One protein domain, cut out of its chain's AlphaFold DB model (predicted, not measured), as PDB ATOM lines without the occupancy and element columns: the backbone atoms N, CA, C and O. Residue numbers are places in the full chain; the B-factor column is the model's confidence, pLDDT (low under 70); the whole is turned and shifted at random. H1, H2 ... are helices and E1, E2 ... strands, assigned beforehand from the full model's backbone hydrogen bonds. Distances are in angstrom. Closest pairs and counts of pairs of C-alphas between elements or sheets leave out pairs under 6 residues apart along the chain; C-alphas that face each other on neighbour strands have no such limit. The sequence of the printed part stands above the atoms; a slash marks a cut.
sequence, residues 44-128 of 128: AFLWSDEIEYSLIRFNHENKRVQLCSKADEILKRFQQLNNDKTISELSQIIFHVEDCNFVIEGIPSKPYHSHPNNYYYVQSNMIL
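This is residues 44 to 128 of the 128 residues of the protein "Hypothetical protein" of Rotaria magnacalcarata (UniProt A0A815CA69). A small three-stranded sheet, E1 E5 E4, has H1 over one face, and beyond the end of E1 the hairpin of E2 and E3 forms an arm whose tip, residues 59 to 64, sticks out. H3, near the sheet's opposite end, only grazes it. The printed part has 85 residues with three named helices and five named strands, in the order E1 E2 E3 H1 H2 E4 E5 H3; both sheets are antiparallel and the class is mixed. The whole is loose, with a radius of gyration of the C-alphas of 15.4 A, and spans 51 by 29 by 24 A.

Begin at E1, residues 51 to 54, antiparallel to E5, residues 103 to 108; N 53 and O 104 are within hydrogen-bond range at 2.8 A. E1 runs on into E2, residues 56 to 59, at 27 degrees. E2 forms a hairpin with E3, residues 64 to 67, with N 57 and O 66 within range at 2.8 A. E4, residues 93 to 97, forms a hairpin with E5, with N 96 and O 105 within range at 2.8 A. H1, residues 71 to 83, lies over E4 at a height over the sheet of 9.6 A, making two layers, a helix on one face of a sheet; the closest C-alphas of H1 and E4 are Asp 72 and Val 97, 6.2 A apart. H2, residues 89 to 92, is close to H1 but not clearly touching, the closest C-alphas being Asn 82 and Leu 90 at 7.1 A. H3, residues 117 to 127, only grazes the sheet; its closest C-alpha pair with E5 is Asn 125 and Pro 108, 6.9 A. Every O i to N i+4 pair is within range in H1, 4 of 7 in H3, and H2 is too short for one.

Find C-alpha 51, where E1 begins, at (-39.629, -52.936, -32.039). H1 runs 18.4 A from C-alpha 71 at (-45.234, -50.692, -19.006), E5 17.0 A, and H3 16.8 A to C-alpha 127 at (-43.919, -43.502, -35.981).

The C-alphas farthest apart, Ala 44 and Glu 61, are 53.0 A apart. The printed part has no cut, and no link is long. In this model residues 85 to 91 and 128 have pLDDT under 70.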
ATOM      1  N   ALA A  44     -47.797 -66.822 -49.436       90.56
ATOM      2  CA  ALA A  44     -47.492 -65.416 -49.651       90.56
ATOM      3  C   ALA A  44     -46.252 -65.012 -48.837       90.56
ATOM      4  O   ALA A  44     -46.105 -65.404 -47.679       90.56
ATOM      5  N   PHE A  45     -45.382 -64.184 -49.422       90.25
ATOM      6  CA  PHE A  45     -44.271 -63.582 -48.688       90.25
ATOM      7  C   PHE A  45     -44.806 -62.492 -47.755       90.25
ATOM      8  O   PHE A  45     -44.975 -61.333 -48.149       90.25
ATOM      9  N   LEU A  46     -45.120 -62.913 -46.533       92.50
ATOM     10  CA  LEU A  46     -45.532 -62.062 -45.430       92.50
ATOM     11  C   LEU A  46     -44.344 -61.815 -44.506       92.50
ATOM     12  O   LEU A  46     -43.570 -62.728 -44.224       92.50
ATOM     13  N   TRP A  47     -44.208 -60.581 -44.036       92.50
ATOM     14  CA  TRP A  47     -43.134 -60.177 -43.134       92.50
ATOM     15  C   TRP A  47     -43.593 -59.024 -42.240       92.50
ATOM     16  O   TRP A  47     -44.571 -58.349 -42.552       92.50
ATOM     17  N   SER A  48     -42.914 -58.795 -41.125       92.56
ATOM     18  CA  SER A  48     -43.171 -57.669 -40.225       92.56
ATOM     19  C   SER A  48     -41.919 -57.350 -39.422       92.56
ATOM     20  O   SER A  48     -40.997 -58.166 -39.352       92.56
ATOM     21  N   ASP A  49     -41.891 -56.164 -38.833       92.56
ATOM     22  CA  ASP A  49     -40.936 -55.784 -37.802       92.56
ATOM     23  C   ASP A  49     -41.499 -56.030 -36.395       92.56
ATOM     24  O   ASP A  49     -42.697 -56.255 -36.211       92.56
ATOM     25  N   GLU A  50     -40.594 -55.999 -35.422       93.69
ATOM     26  CA  GLU A  50     -40.869 -56.005 -33.989       93.69
ATOM     27  C   GLU A  50     -39.895 -55.010 -33.352       93.69
ATOM     28  O   GLU A  50     -38.685 -55.081 -33.598       93.69
ATOM     29  N   ILE A  51     -40.424 -54.022 -32.625       92.44
ATOM     30  CA  ILE A  51     -39.629 -52.936 -32.039       92.44
ATOM     31  C   ILE A  51     -39.857 -52.872 -30.541       92.44
ATOM     32  O   ILE A  51     -40.982 -52.700 -30.080       92.44
ATOM     33  N   GLU A  52     -38.763 -52.887 -29.791       93.56
ATOM     34  CA  GLU A  52     -38.769 -52.657 -28.353       93.56
ATOM     35  C   GLU A  52     -38.470 -51.188 -28.017       93.56
ATOM     36  O   GLU A  52     -37.493 -50.593 -28.481       93.56
ATOM     37  N   TYR A  53     -39.289 -50.607 -27.144       92.81
ATOM     38  CA  TYR A  53     -39.162 -49.242 -26.653       92.81
ATOM     39  C   TYR A  53     -38.918 -49.250 -25.149       92.81
ATOM     40  O   TYR A  53     -39.688 -49.828 -24.385       92.81
ATOM     41  N   SER A  54     -37.891 -48.529 -24.702       95.12
ATOM     42  CA  SER A  54     -37.673 -48.267 -23.278       95.12
ATOM     43  C   SER A  54     -38.430 -47.017 -22.830       95.12
ATOM     44  O   SER A  54     -38.178 -45.907 -23.298       95.12
ATOM     45  N   LEU A  55     -39.321 -47.185 -21.863       95.38
ATOM     46  CA  LEU A  55     -40.028 -46.113 -21.186       95.38
ATOM     47  C   LEU A  55     -39.073 -45.377 -20.250       95.38
ATOM     48  O   LEU A  55     -38.510 -45.946 -19.311       95.38
ATOM     49  N   ILE A  56     -38.935 -44.077 -20.477       96.75
ATOM     50  CA  ILE A  56     -38.056 -43.200 -19.708       96.75
ATOM     51  C   ILE A  56     -38.850 -42.052 -19.092       96.75
ATOM     52  O   ILE A  56     -39.792 -41.525 -19.678       96.75
ATOM     53  N   ARG A  57     -38.456 -41.651 -17.884       96.19
ATOM     54  CA  ARG A  57     -38.999 -40.499 -17.170       96.19
ATOM     55  C   ARG A  57     -37.910 -39.455 -16.996       96.19
ATOM     56  O   ARG A  57     -36.894 -39.710 -16.344       96.19
ATOM     57  N   PHE A  58     -38.166 -38.263 -17.517       97.44
ATOM     58  CA  PHE A  58     -37.319 -37.097 -17.317       97.44
ATOM     59  C   PHE A  58     -37.745 -36.332 -16.060       97.44
ATOM     60  O   PHE A  58     -38.924 -36.061 -15.847       97.44
ATOM     61  N   ASN A  59     -36.774 -35.971 -15.228       97.19
ATOM     62  CA  ASN A  59     -36.921 -35.034 -14.120       97.19
ATOM     63  C   ASN A  59     -35.954 -33.874 -14.374       97.19
ATOM     64  O   ASN A  59     -34.781 -33.927 -13.995       97.19
ATOM     65  N   HIS A  60     -36.445 -32.854 -15.076       97.25
ATOM     66  CA  HIS A  60     -35.627 -31.728 -15.521       97.25
ATOM     67  C   HIS A  60     -35.147 -30.853 -14.359       97.25
ATOM     68  O   HIS A  60     -33.989 -30.440 -14.368       97.25
ATOM     69  N   GLU A  61     -35.980 -30.651 -13.332       97.81
ATOM     70  CA  GLU A  61     -35.629 -29.881 -12.127       97.81
ATOM     71  C   GLU A  61     -34.373 -30.434 -11.448       97.81
ATOM     72  O   GLU A  61     -33.460 -29.691 -11.096       97.81
ATOM     73  N   ASN A  62     -34.291 -31.762 -11.335       97.50
ATOM     74  CA  ASN A  62     -33.168 -32.446 -10.701       97.50
ATOM     75  C   ASN A  62     -32.113 -32.932 -11.705       97.50
ATOM     76  O   ASN A  62     -31.165 -33.605 -11.300       97.50
ATOM     77  N   LYS A  63     -32.274 -32.628 -13.000       97.50
ATOM     78  CA  LYS A  63     -31.410 -33.088 -14.103       97.50
ATOM     79  C   LYS A  63     -31.187 -34.609 -14.096       97.50
ATOM     80  O   LYS A  63     -30.061 -35.083 -14.233       97.50
ATOM     81  N   ARG A  64     -32.259 -35.386 -13.910       98.06
ATOM     82  CA  ARG A  64     -32.221 -36.861 -13.859       98.06
ATOM     83  C   ARG A  64     -33.086 -37.488 -14.945       98.06
ATOM     84  O   ARG A  64     -34.160 -36.984 -15.258       98.06
ATOM     85  N   VAL A  65     -32.639 -38.633 -15.453       97.75
ATOM     86  CA  VAL A  65     -33.403 -39.515 -16.346       97.75
ATOM     87  C   VAL A  65     -33.420 -40.904 -15.724       97.75
ATOM     88  O   VAL A  65     -32.397 -41.364 -15.218       97.75
ATOM     89  N   GLN A  66     -34.586 -41.544 -15.689       97.44
ATOM     90  CA  GLN A  66     -34.769 -42.861 -15.080       97.44
ATOM     91  C   GLN A  66     -35.650 -43.736 -15.961       97.44
ATOM     92  O   GLN A  66     -36.511 -43.224 -16.673       97.44
ATOM     93  N   LEU A  67     -35.482 -45.052 -15.859       97.38
ATOM     94  CA  LEU A  67     -36.427 -46.002 -16.435       97.38
ATOM     95  C   LEU A  67     -37.784 -45.882 -15.733       97.38
ATOM     96  O   LEU A  67     -37.863 -45.700 -14.514       97.38
ATOM     97  N   CYS A  68     -38.853 -45.958 -16.516       96.00
ATOM     98  CA  CYS A  68     -40.224 -45.883 -16.043       96.00
ATOM     99  C   CYS A  68     -40.830 -47.289 -16.019       96.00
ATOM    100  O   CYS A  68     -41.372 -47.751 -17.019       96.00
ATOM    101  N   SER A  69     -40.745 -47.964 -14.871       95.56
ATOM    102  CA  SER A  69     -41.251 -49.334 -14.686       95.56
ATOM    103  C   SER A  69     -42.781 -49.393 -14.548       95.56
ATOM    104  O   SER A  69     -43.296 -49.773 -13.496       95.56
ATOM    105  N   LYS A  70     -43.498 -48.923 -15.575       94.31
ATOM    106  CA  LYS A  70     -44.967 -48.816 -15.644       94.31
ATOM    107  C   LYS A  70     -45.543 -49.330 -16.975       94.31
ATOM    108  O   LYS A  70     -46.639 -48.919 -17.358       94.31
ATOM    109  N   ALA A  71     -44.809 -50.171 -17.705       93.06
ATOM    110  CA  ALA A  71     -45.234 -50.692 -19.006       93.06
ATOM    111  C   ALA A  71     -46.598 -51.391 -18.920       93.06
ATOM    112  O   ALA A  71     -47.494 -51.096 -19.710       93.06
ATOM    113  N   ASP A  72     -46.801 -52.236 -17.908       91.00
ATOM    114  CA  ASP A  72     -48.058 -52.955 -17.699       91.00
ATOM    115  C   ASP A  72     -49.263 -52.023 -17.448       91.00
ATOM    116  O   ASP A  72     -50.341 -52.237 -18.003       91.00
ATOM    117  N   GLU A  73     -49.091 -50.975 -16.634       92.31
ATOM    118  CA  GLU A  73     -50.125 -49.974 -16.333       92.31
ATOM    119  C   GLU A  73     -50.514 -49.190 -17.595       92.31
ATOM    120  O   GLU A  73     -51.700 -49.026 -17.899       92.31
ATOM    121  N   ILE A  74     -49.508 -48.739 -18.349       90.56
ATOM    122  CA  ILE A  74     -49.695 -47.970 -19.582       90.56
ATOM    123  C   ILE A  74     -50.428 -48.812 -20.625       90.56
ATOM    124  O   ILE A  74     -51.404 -48.339 -21.208       90.56
ATOM    125  N   LEU A  75     -50.024 -50.070 -20.816       89.00
ATOM    126  CA  LEU A  75     -50.646 -50.948 -21.805       89.00
ATOM    127  C   LEU A  75     -52.074 -51.354 -21.426       89.00
ATOM    128  O   LEU A  75     -52.940 -51.390 -22.302       89.00
ATOM    129  N   LYS A  76     -52.379 -51.559 -20.138       88.50
ATOM    130  CA  LYS A  76     -53.769 -51.760 -19.678       88.50
ATOM    131  C   LYS A  76     -54.649 -50.557 -20.019       88.50
ATOM    132  O   LYS A  76     -55.753 -50.728 -20.534       88.50
ATOM    133  N   ARG A  77     -54.159 -49.338 -19.770       87.56
ATOM    134  CA  ARG A  77     -54.884 -48.105 -20.111       87.56
ATOM    135  C   ARG A  77     -55.051 -47.946 -21.622       87.56
ATOM    136  O   ARG A  77     -56.127 -47.580 -22.080       87.56
ATOM    137  N   PHE A  78     -54.011 -48.251 -22.389       82.50
ATOM    138  CA  PHE A  78     -54.037 -48.217 -23.849       82.50
ATOM    139  C   PHE A  78     -55.108 -49.159 -24.424       82.50
ATOM    140  O   PHE A  78     -55.912 -48.753 -25.260       82.50
ATOM    141  N   GLN A  79     -55.190 -50.392 -23.915       80.44
ATOM    142  CA  GLN A  79     -56.213 -51.362 -24.320       80.44
ATOM    143  C   GLN A  79     -57.640 -50.886 -24.010       80.44
ATOM    144  O   GLN A  79     -58.533 -51.065 -24.835       80.44
ATOM    145  N   GLN A  80     -57.860 -50.247 -22.856       81.94
ATOM    146  CA  GLN A  80     -59.162 -49.659 -22.509       81.94
ATOM    147  C   GLN A  80     -59.565 -48.563 -23.505       81.94
ATOM    148  O   GLN A  80     -60.654 -48.621 -24.070       81.94
ATOM    149  N   LEU A  81     -58.655 -47.628 -23.802       78.38
ATOM    150  CA  LEU A  81     -58.905 -46.538 -24.755       78.38
ATOM    151  C   LEU A  81     -59.220 -47.043 -26.172       78.38
ATOM    152  O   LEU A  81     -60.082 -46.475 -26.849       78.38
ATOM    153  N   ASN A  82     -58.549 -48.117 -26.603       73.56
ATOM    154  CA  ASN A  82     -58.810 -48.771 -27.888       73.56
ATOM    155  C   ASN A  82     -60.181 -49.454 -27.931       73.56
ATOM    156  O   ASN A  82     -60.897 -49.321 -28.924       73.56
ATOM    157  N   ASN A  83     -60.574 -50.154 -26.862       75.00
ATOM    158  CA  ASN A  83     -61.889 -50.800 -26.775       75.00
ATOM    159  C   ASN A  83     -63.031 -49.778 -26.803       75.00
ATOM    160  O   ASN A  83     -64.051 -50.013 -27.454       75.00
ATOM    161  N   ASP A  84     -62.818 -48.616 -26.188       76.56
ATOM    162  CA  ASP A  84     -63.764 -47.498 -26.206       76.56
ATOM    163  C   ASP A  84     -63.791 -46.759 -27.564       76.56
ATOM    164  O   ASP A  84     -64.525 -45.787 -27.729       76.56
ATOM    165  N   LYS A  85     -63.003 -47.212 -28.558       67.25
ATOM    166  CA  LYS A  85     -62.838 -46.620 -29.904       67.25
ATOM    167  C   LYS A  85     -62.466 -45.137 -29.895       67.25
ATOM    168  O   LYS A  85     -62.662 -44.439 -30.887       67.25
ATOM    169  N   THR A  86     -61.898 -44.661 -28.792       63.34
ATOM    170  CA  THR A  86     -61.544 -43.247 -28.622       63.34
ATOM    171  C   THR A  86     -60.410 -42.843 -29.568       63.34
ATOM    172  O   THR A  86     -60.257 -41.667 -29.883       63.34
ATOM    173  N   ILE A  87     -59.621 -43.814 -30.043       61.34
ATOM    174  CA  ILE A  87     -58.455 -43.576 -30.889       61.34
ATOM    175  C   ILE A  87     -58.453 -44.575 -32.058       61.34
ATOM    176  O   ILE A  87     -58.077 -45.736 -31.917       61.34
ATOM    177  N   SER A  88     -58.909 -44.126 -33.229       58.34
ATOM    178  CA  SER A  88     -59.046 -44.957 -34.441       58.34
ATOM    179  C   SER A  88     -57.699 -45.362 -35.064       58.34
ATOM    180  O   SER A  88     -57.597 -46.412 -35.702       58.34
ATOM    181  N   GLU A  89     -56.667 -44.533 -34.903       57.72
ATOM    182  CA  GLU A  89     -55.358 -44.682 -35.561       57.72
ATOM    183  C   GLU A  89     -54.471 -45.746 -34.893       57.72
ATOM    184  O   GLU A  89     -53.682 -46.409 -35.562       57.72
ATOM    185  N   LEU A  90     -54.693 -46.028 -33.603       56.78
ATOM    186  CA  LEU A  90     -53.962 -47.047 -32.835       56.78
ATOM    187  C   LEU A  90     -54.311 -48.492 -33.220       56.78
ATOM    188  O   LEU A  90     -53.692 -49.430 -32.731       56.78
ATOM    189  N   SER A  91     -55.281 -48.693 -34.115       63.78
ATOM    190  CA  SER A  91     -55.663 -50.021 -34.615       63.78
ATOM    191  C   SER A  91     -54.601 -50.676 -35.519       63.78
ATOM    192  O   SER A  91     -54.732 -51.846 -35.893       63.78
ATOM    193  N   GLN A  92     -53.549 -49.935 -35.878       78.69
ATOM    194  CA  GLN A  92     -52.499 -50.380 -36.796       78.69
ATOM    195  C   GLN A  92     -51.280 -51.010 -36.105       78.69
ATOM    196  O   GLN A  92     -50.502 -51.674 -36.789       78.69
ATOM    197  N   ILE A  93     -51.128 -50.849 -34.785       85.06
ATOM    198  CA  ILE A  93     -50.031 -51.428 -33.994       85.06
ATOM    199  C   ILE A  93     -50.615 -52.211 -32.820       85.06
ATOM    200  O   ILE A  93     -51.555 -51.767 -32.159       85.06
ATOM    201  N   ILE A  94     -50.049 -53.380 -32.546       87.00
ATOM    202  CA  ILE A  94     -50.302 -54.151 -31.333       87.00
ATOM    203  C   ILE A  94     -49.106 -53.946 -30.412       87.00
ATOM    204  O   ILE A  94     -47.967 -54.150 -30.822       87.00
ATOM    205  N   PHE A  95     -49.378 -53.556 -29.168       88.19
ATOM    206  CA  PHE A  95     -48.347 -53.417 -28.150       88.19
ATOM    207  C   PHE A  95     -48.404 -54.547 -27.120       88.19
ATOM    208  O   PHE A  95     -49.483 -54.933 -26.652       88.19
ATOM    209  N   HIS A  96     -47.227 -55.019 -26.727       87.38
ATOM    210  CA  HIS A  96     -47.008 -56.072 -25.748       87.38
ATOM    211  C   HIS A  96     -46.084 -55.598 -24.621       87.38
ATOM    212  O   HIS A  96     -45.251 -54.711 -24.799       87.38
ATOM    213  N   VAL A  97     -46.268 -56.182 -23.436       87.19
ATOM    214  CA  VAL A  97     -45.290 -56.074 -22.348       87.19
ATOM    215  C   VAL A  97     -44.140 -57.033 -22.629       87.19
ATOM    216  O   VAL A  97     -44.392 -58.173 -23.020       87.19
ATOM    217  N   GLU A  98     -42.921 -56.585 -22.358       89.00
ATOM    218  CA  GLU A  98     -41.729 -57.433 -22.338       89.00
ATOM    219  C   GLU A  98     -41.279 -57.743 -20.900       89.00
ATOM    220  O   GLU A  98     -41.875 -57.257 -19.933       89.00
ATOM    221  N   ASP A  99     -40.242 -58.574 -20.742       86.69
ATOM    222  CA  ASP A  99     -39.774 -59.052 -19.424       86.69
ATOM    223  C   ASP A  99     -39.441 -57.901 -18.453       86.69
ATOM    224  O   ASP A  99     -39.761 -57.919 -17.259       86.69
ATOM    225  N   CYS A 100     -38.851 -56.830 -18.981       91.06
ATOM    226  CA  CYS A 100     -38.597 -55.617 -18.222       91.06
ATOM    227  C   CYS A 100     -39.847 -54.729 -18.190       91.06
ATOM    228  O   CYS A 100     -40.232 -54.183 -19.215       91.06
ATOM    229  N   ASN A 101     -40.411 -54.437 -17.007       92.56
ATOM    230  CA  ASN A 101     -41.619 -53.589 -16.880       92.56
ATOM    231  C   ASN A 101     -41.425 -52.099 -17.271       92.56
ATOM    232  O   ASN A 101     -42.269 -51.255 -16.986       92.56
ATOM    233  N   PHE A 102     -40.295 -51.739 -17.872       95.19
ATOM    234  CA  PHE A 102     -40.064 -50.450 -18.524       95.19
ATOM    235  C   PHE A 102     -39.903 -50.600 -20.041       95.19
ATOM    236  O   PHE A 102     -39.586 -49.619 -20.696       95.19
ATOM    237  N   VAL A 103     -40.094 -51.794 -20.601       94.44
ATOM    238  CA  VAL A 103     -40.030 -52.071 -22.034       94.44
ATOM    239  C   VAL A 103     -41.432 -52.388 -22.539       94.44
ATOM    240  O   VAL A 103     -42.180 -53.138 -21.908       94.44
ATOM    241  N   ILE A 104     -41.791 -51.784 -23.668       92.38
ATOM    242  CA  ILE A 104     -42.956 -52.174 -24.463       92.38
ATOM    243  C   ILE A 104     -42.473 -52.611 -25.838       92.38
ATOM    244  O   ILE A 104     -41.557 -52.010 -26.388       92.38
ATOM    245  N   GLU A 105     -43.105 -53.626 -26.398       92.50
ATOM    246  CA  GLU A 105     -42.853 -54.099 -27.754       92.50
ATOM    247  C   GLU A 105     -44.022 -53.689 -28.647       92.50
ATOM    248  O   GLU A 105     -45.178 -53.872 -28.265       92.50
ATOM    249  N   GLY A 106     -43.738 -53.112 -29.811       90.12
ATOM    250  CA  GLY A 106     -44.717 -52.790 -30.840       90.12
ATOM    251  C   GLY A 106     -44.529 -53.674 -32.067       90.12
ATOM    252  O   GLY A 106     -43.410 -53.825 -32.556       90.12
ATOM    253  N   ILE A 107     -45.636 -54.212 -32.579       91.56
ATOM    254  CA  ILE A 107     -45.690 -54.932 -33.855       91.56
ATOM    255  C   ILE A 107     -46.829 -54.394 -34.728       91.56
ATOM    256  O   ILE A 107     -47.873 -53.991 -34.199       91.56
ATOM    257  N   PRO A 108     -46.715 -54.446 -36.062       90.81
ATOM    258  CA  PRO A 108     -47.832 -54.150 -36.949       90.81
ATOM    259  C   PRO A 108     -49.013 -55.090 -36.675       90.81
ATOM    260  O   PRO A 108     -48.841 -56.302 -36.534       90.81
ATOM    261  N   SER A 109     -50.246 -54.572 -36.658       87.81
ATOM    262  CA  SER A 109     -51.435 -55.409 -36.409       87.81
ATOM    263  C   SER A 109     -51.750 -56.389 -37.545       87.81
ATOM    264  O   SER A 109     -52.522 -57.336 -37.369       87.81
ATOM    265  N   LYS A 110     -51.147 -56.174 -38.717       88.75
ATOM    266  CA  LYS A 110     -51.181 -57.064 -39.880       88.75
ATOM    267  C   LYS A 110     -49.785 -57.144 -40.496       88.75
ATOM    268  O   LYS A 110     -49.125 -56.111 -40.585       88.75
ATOM    269  N   PRO A 111     -49.365 -58.320 -40.990       92.06
ATOM    270  CA  PRO A 111     -48.091 -58.444 -41.679       92.06
ATOM    271  C   PRO A 111     -48.086 -57.645 -42.988       92.06
ATOM    272  O   PRO A 111     -49.105 -57.506 -43.675       92.06
ATOM    273  N   TYR A 112     -46.907 -57.168 -43.360       91.25
ATOM    274  CA  TYR A 112     -46.629 -56.565 -44.651       91.25
ATOM    275  C   TYR A 112     -46.578 -57.619 -45.756       91.25
ATOM    276  O   TYR A 112     -46.277 -58.791 -45.526       91.25
ATOM    277  N   HIS A 113     -46.827 -57.172 -46.984       90.38
ATOM    278  CA  HIS A 113     -46.699 -57.993 -48.188       90.38
ATOM    279  C   HIS A 113     -45.419 -57.637 -48.962       90.38
ATOM    280  O   HIS A 113     -44.773 -56.621 -48.703       90.38
ATOM    281  N   SER A 114     -45.075 -58.443 -49.968       86.56
ATOM    282  CA  SER A 114     -43.909 -58.238 -50.847       86.56
ATOM    283  C   SER A 114     -43.999 -57.030 -51.789       86.56
ATOM    284  O   SER A 114     -43.038 -56.731 -52.495       86.56
ATOM    285  N   HIS A 115     -45.144 -56.344 -51.857       86.00
ATOM    286  CA  HIS A 115     -45.315 -55.231 -52.786       86.00
ATOM    287  C   HIS A 115     -44.475 -54.017 -52.342       86.00
ATOM    288  O   HIS A 115     -44.617 -53.617 -51.184       86.00
ATOM    289  N   PRO A 116     -43.709 -53.355 -53.237       82.00
ATOM    290  CA  PRO A 116     -42.788 -52.270 -52.884       82.00
ATOM    291  C   PRO A 116     -43.381 -51.139 -52.037       82.00
ATOM    292  O   PRO A 116     -42.726 -50.610 -51.147       82.00
ATOM    293  N   ASN A 117     -44.655 -50.807 -52.257       82.00
ATOM    294  CA  ASN A 117     -45.359 -49.803 -51.452       82.00
ATOM    295  C   ASN A 117     -45.411 -50.125 -49.944       82.00
ATOM    296  O   ASN A 117     -45.533 -49.203 -49.144       82.00
ATOM    297  N   ASN A 118     -45.288 -51.396 -49.540       80.44
ATOM    298  CA  ASN A 118     -45.229 -51.766 -48.124       80.44
ATOM    299  C   ASN A 118     -43.925 -51.297 -47.464       80.44
ATOM    300  O   ASN A 118     -43.944 -51.010 -46.275       80.44
ATOM    301  N   TYR A 119     -42.822 -51.140 -48.209       79.94
ATOM    302  CA  TYR A 119     -41.559 -50.660 -47.633       79.94
ATOM    303  C   TYR A 119     -41.670 -49.226 -47.107       79.94
ATOM    304  O   TYR A 119     -41.090 -48.907 -46.075       79.94
ATOM    305  N   TYR A 120     -42.453 -48.373 -47.776       81.31
ATOM    306  CA  TYR A 120     -42.725 -47.014 -47.296       81.31
ATOM    307  C   TYR A 120     -43.664 -47.003 -46.090       81.31
ATOM    308  O   TYR A 120     -43.567 -46.118 -45.243       81.31
ATOM    309  N   TYR A 121     -44.560 -47.991 -46.005       84.38
ATOM    310  CA  TYR A 121     -45.519 -48.084 -44.911       84.38
ATOM    311  C   TYR A 121     -44.866 -48.489 -43.585       84.38
ATOM    312  O   TYR A 121     -45.336 -48.064 -42.534       84.38
ATOM    313  N   VAL A 122     -43.765 -49.245 -43.632       88.75
ATOM    314  CA  VAL A 122     -43.029 -49.712 -42.444       88.75
ATOM    315  C   VAL A 122     -42.709 -48.547 -41.510       88.75
ATOM    316  O   VAL A 122     -43.171 -48.516 -40.377       88.75
ATOM    317  N   GLN A 123     -42.009 -47.522 -42.005       87.50
ATOM    318  CA  GLN A 123     -41.643 -46.374 -41.175       87.50
ATOM    319  C   GLN A 123     -42.876 -45.612 -40.664       87.50
ATOM    320  O   GLN A 123     -42.899 -45.202 -39.507       87.50
ATOM    321  N   SER A 124     -43.907 -45.426 -41.494       86.12
ATOM    322  CA  SER A 124     -45.132 -44.752 -41.040       86.12
ATOM    323  C   SER A 124     -45.886 -45.550 -39.978       86.12
ATOM    324  O   SER A 124     -46.487 -44.951 -39.095       86.12
ATOM    325  N   ASN A 125     -45.825 -46.884 -40.028       86.50
ATOM    326  CA  ASN A 125     -46.409 -47.738 -39.004       86.50
ATOM    327  C   ASN A 125     -45.642 -47.628 -37.684       86.50
ATOM    328  O   ASN A 125     -46.270 -47.658 -36.642       86.50
ATOM    329  N   MET A 126     -44.321 -47.425 -37.715       86.44
ATOM    330  CA  MET A 126     -43.501 -47.287 -36.503       86.44
ATOM    331  C   MET A 126     -43.676 -45.948 -35.769       86.44
ATOM    332  O   MET A 126     -43.360 -45.869 -34.581       86.44
ATOM    333  N   ILE A 127     -44.073 -44.880 -36.476       74.56
ATOM    334  CA  ILE A 127     -43.919 -43.502 -35.981       74.56
ATOM    335  C   ILE A 127     -45.075 -43.005 -35.107       74.56
ATOM    336  O   ILE A 127     -44.759 -42.240 -34.204       74.56
ATOM    337  N   LEU A 128     -46.331 -43.421 -35.340       56.28
ATOM    338  CA  LEU A 128     -47.550 -42.857 -34.708       56.28
ATOM    339  C   LEU A 128     -47.430 -41.374 -34.291       56.28
ATOM    340  O   LEU A 128     -47.117 -41.084 -33.112       56.28
TER     341      LEU A 128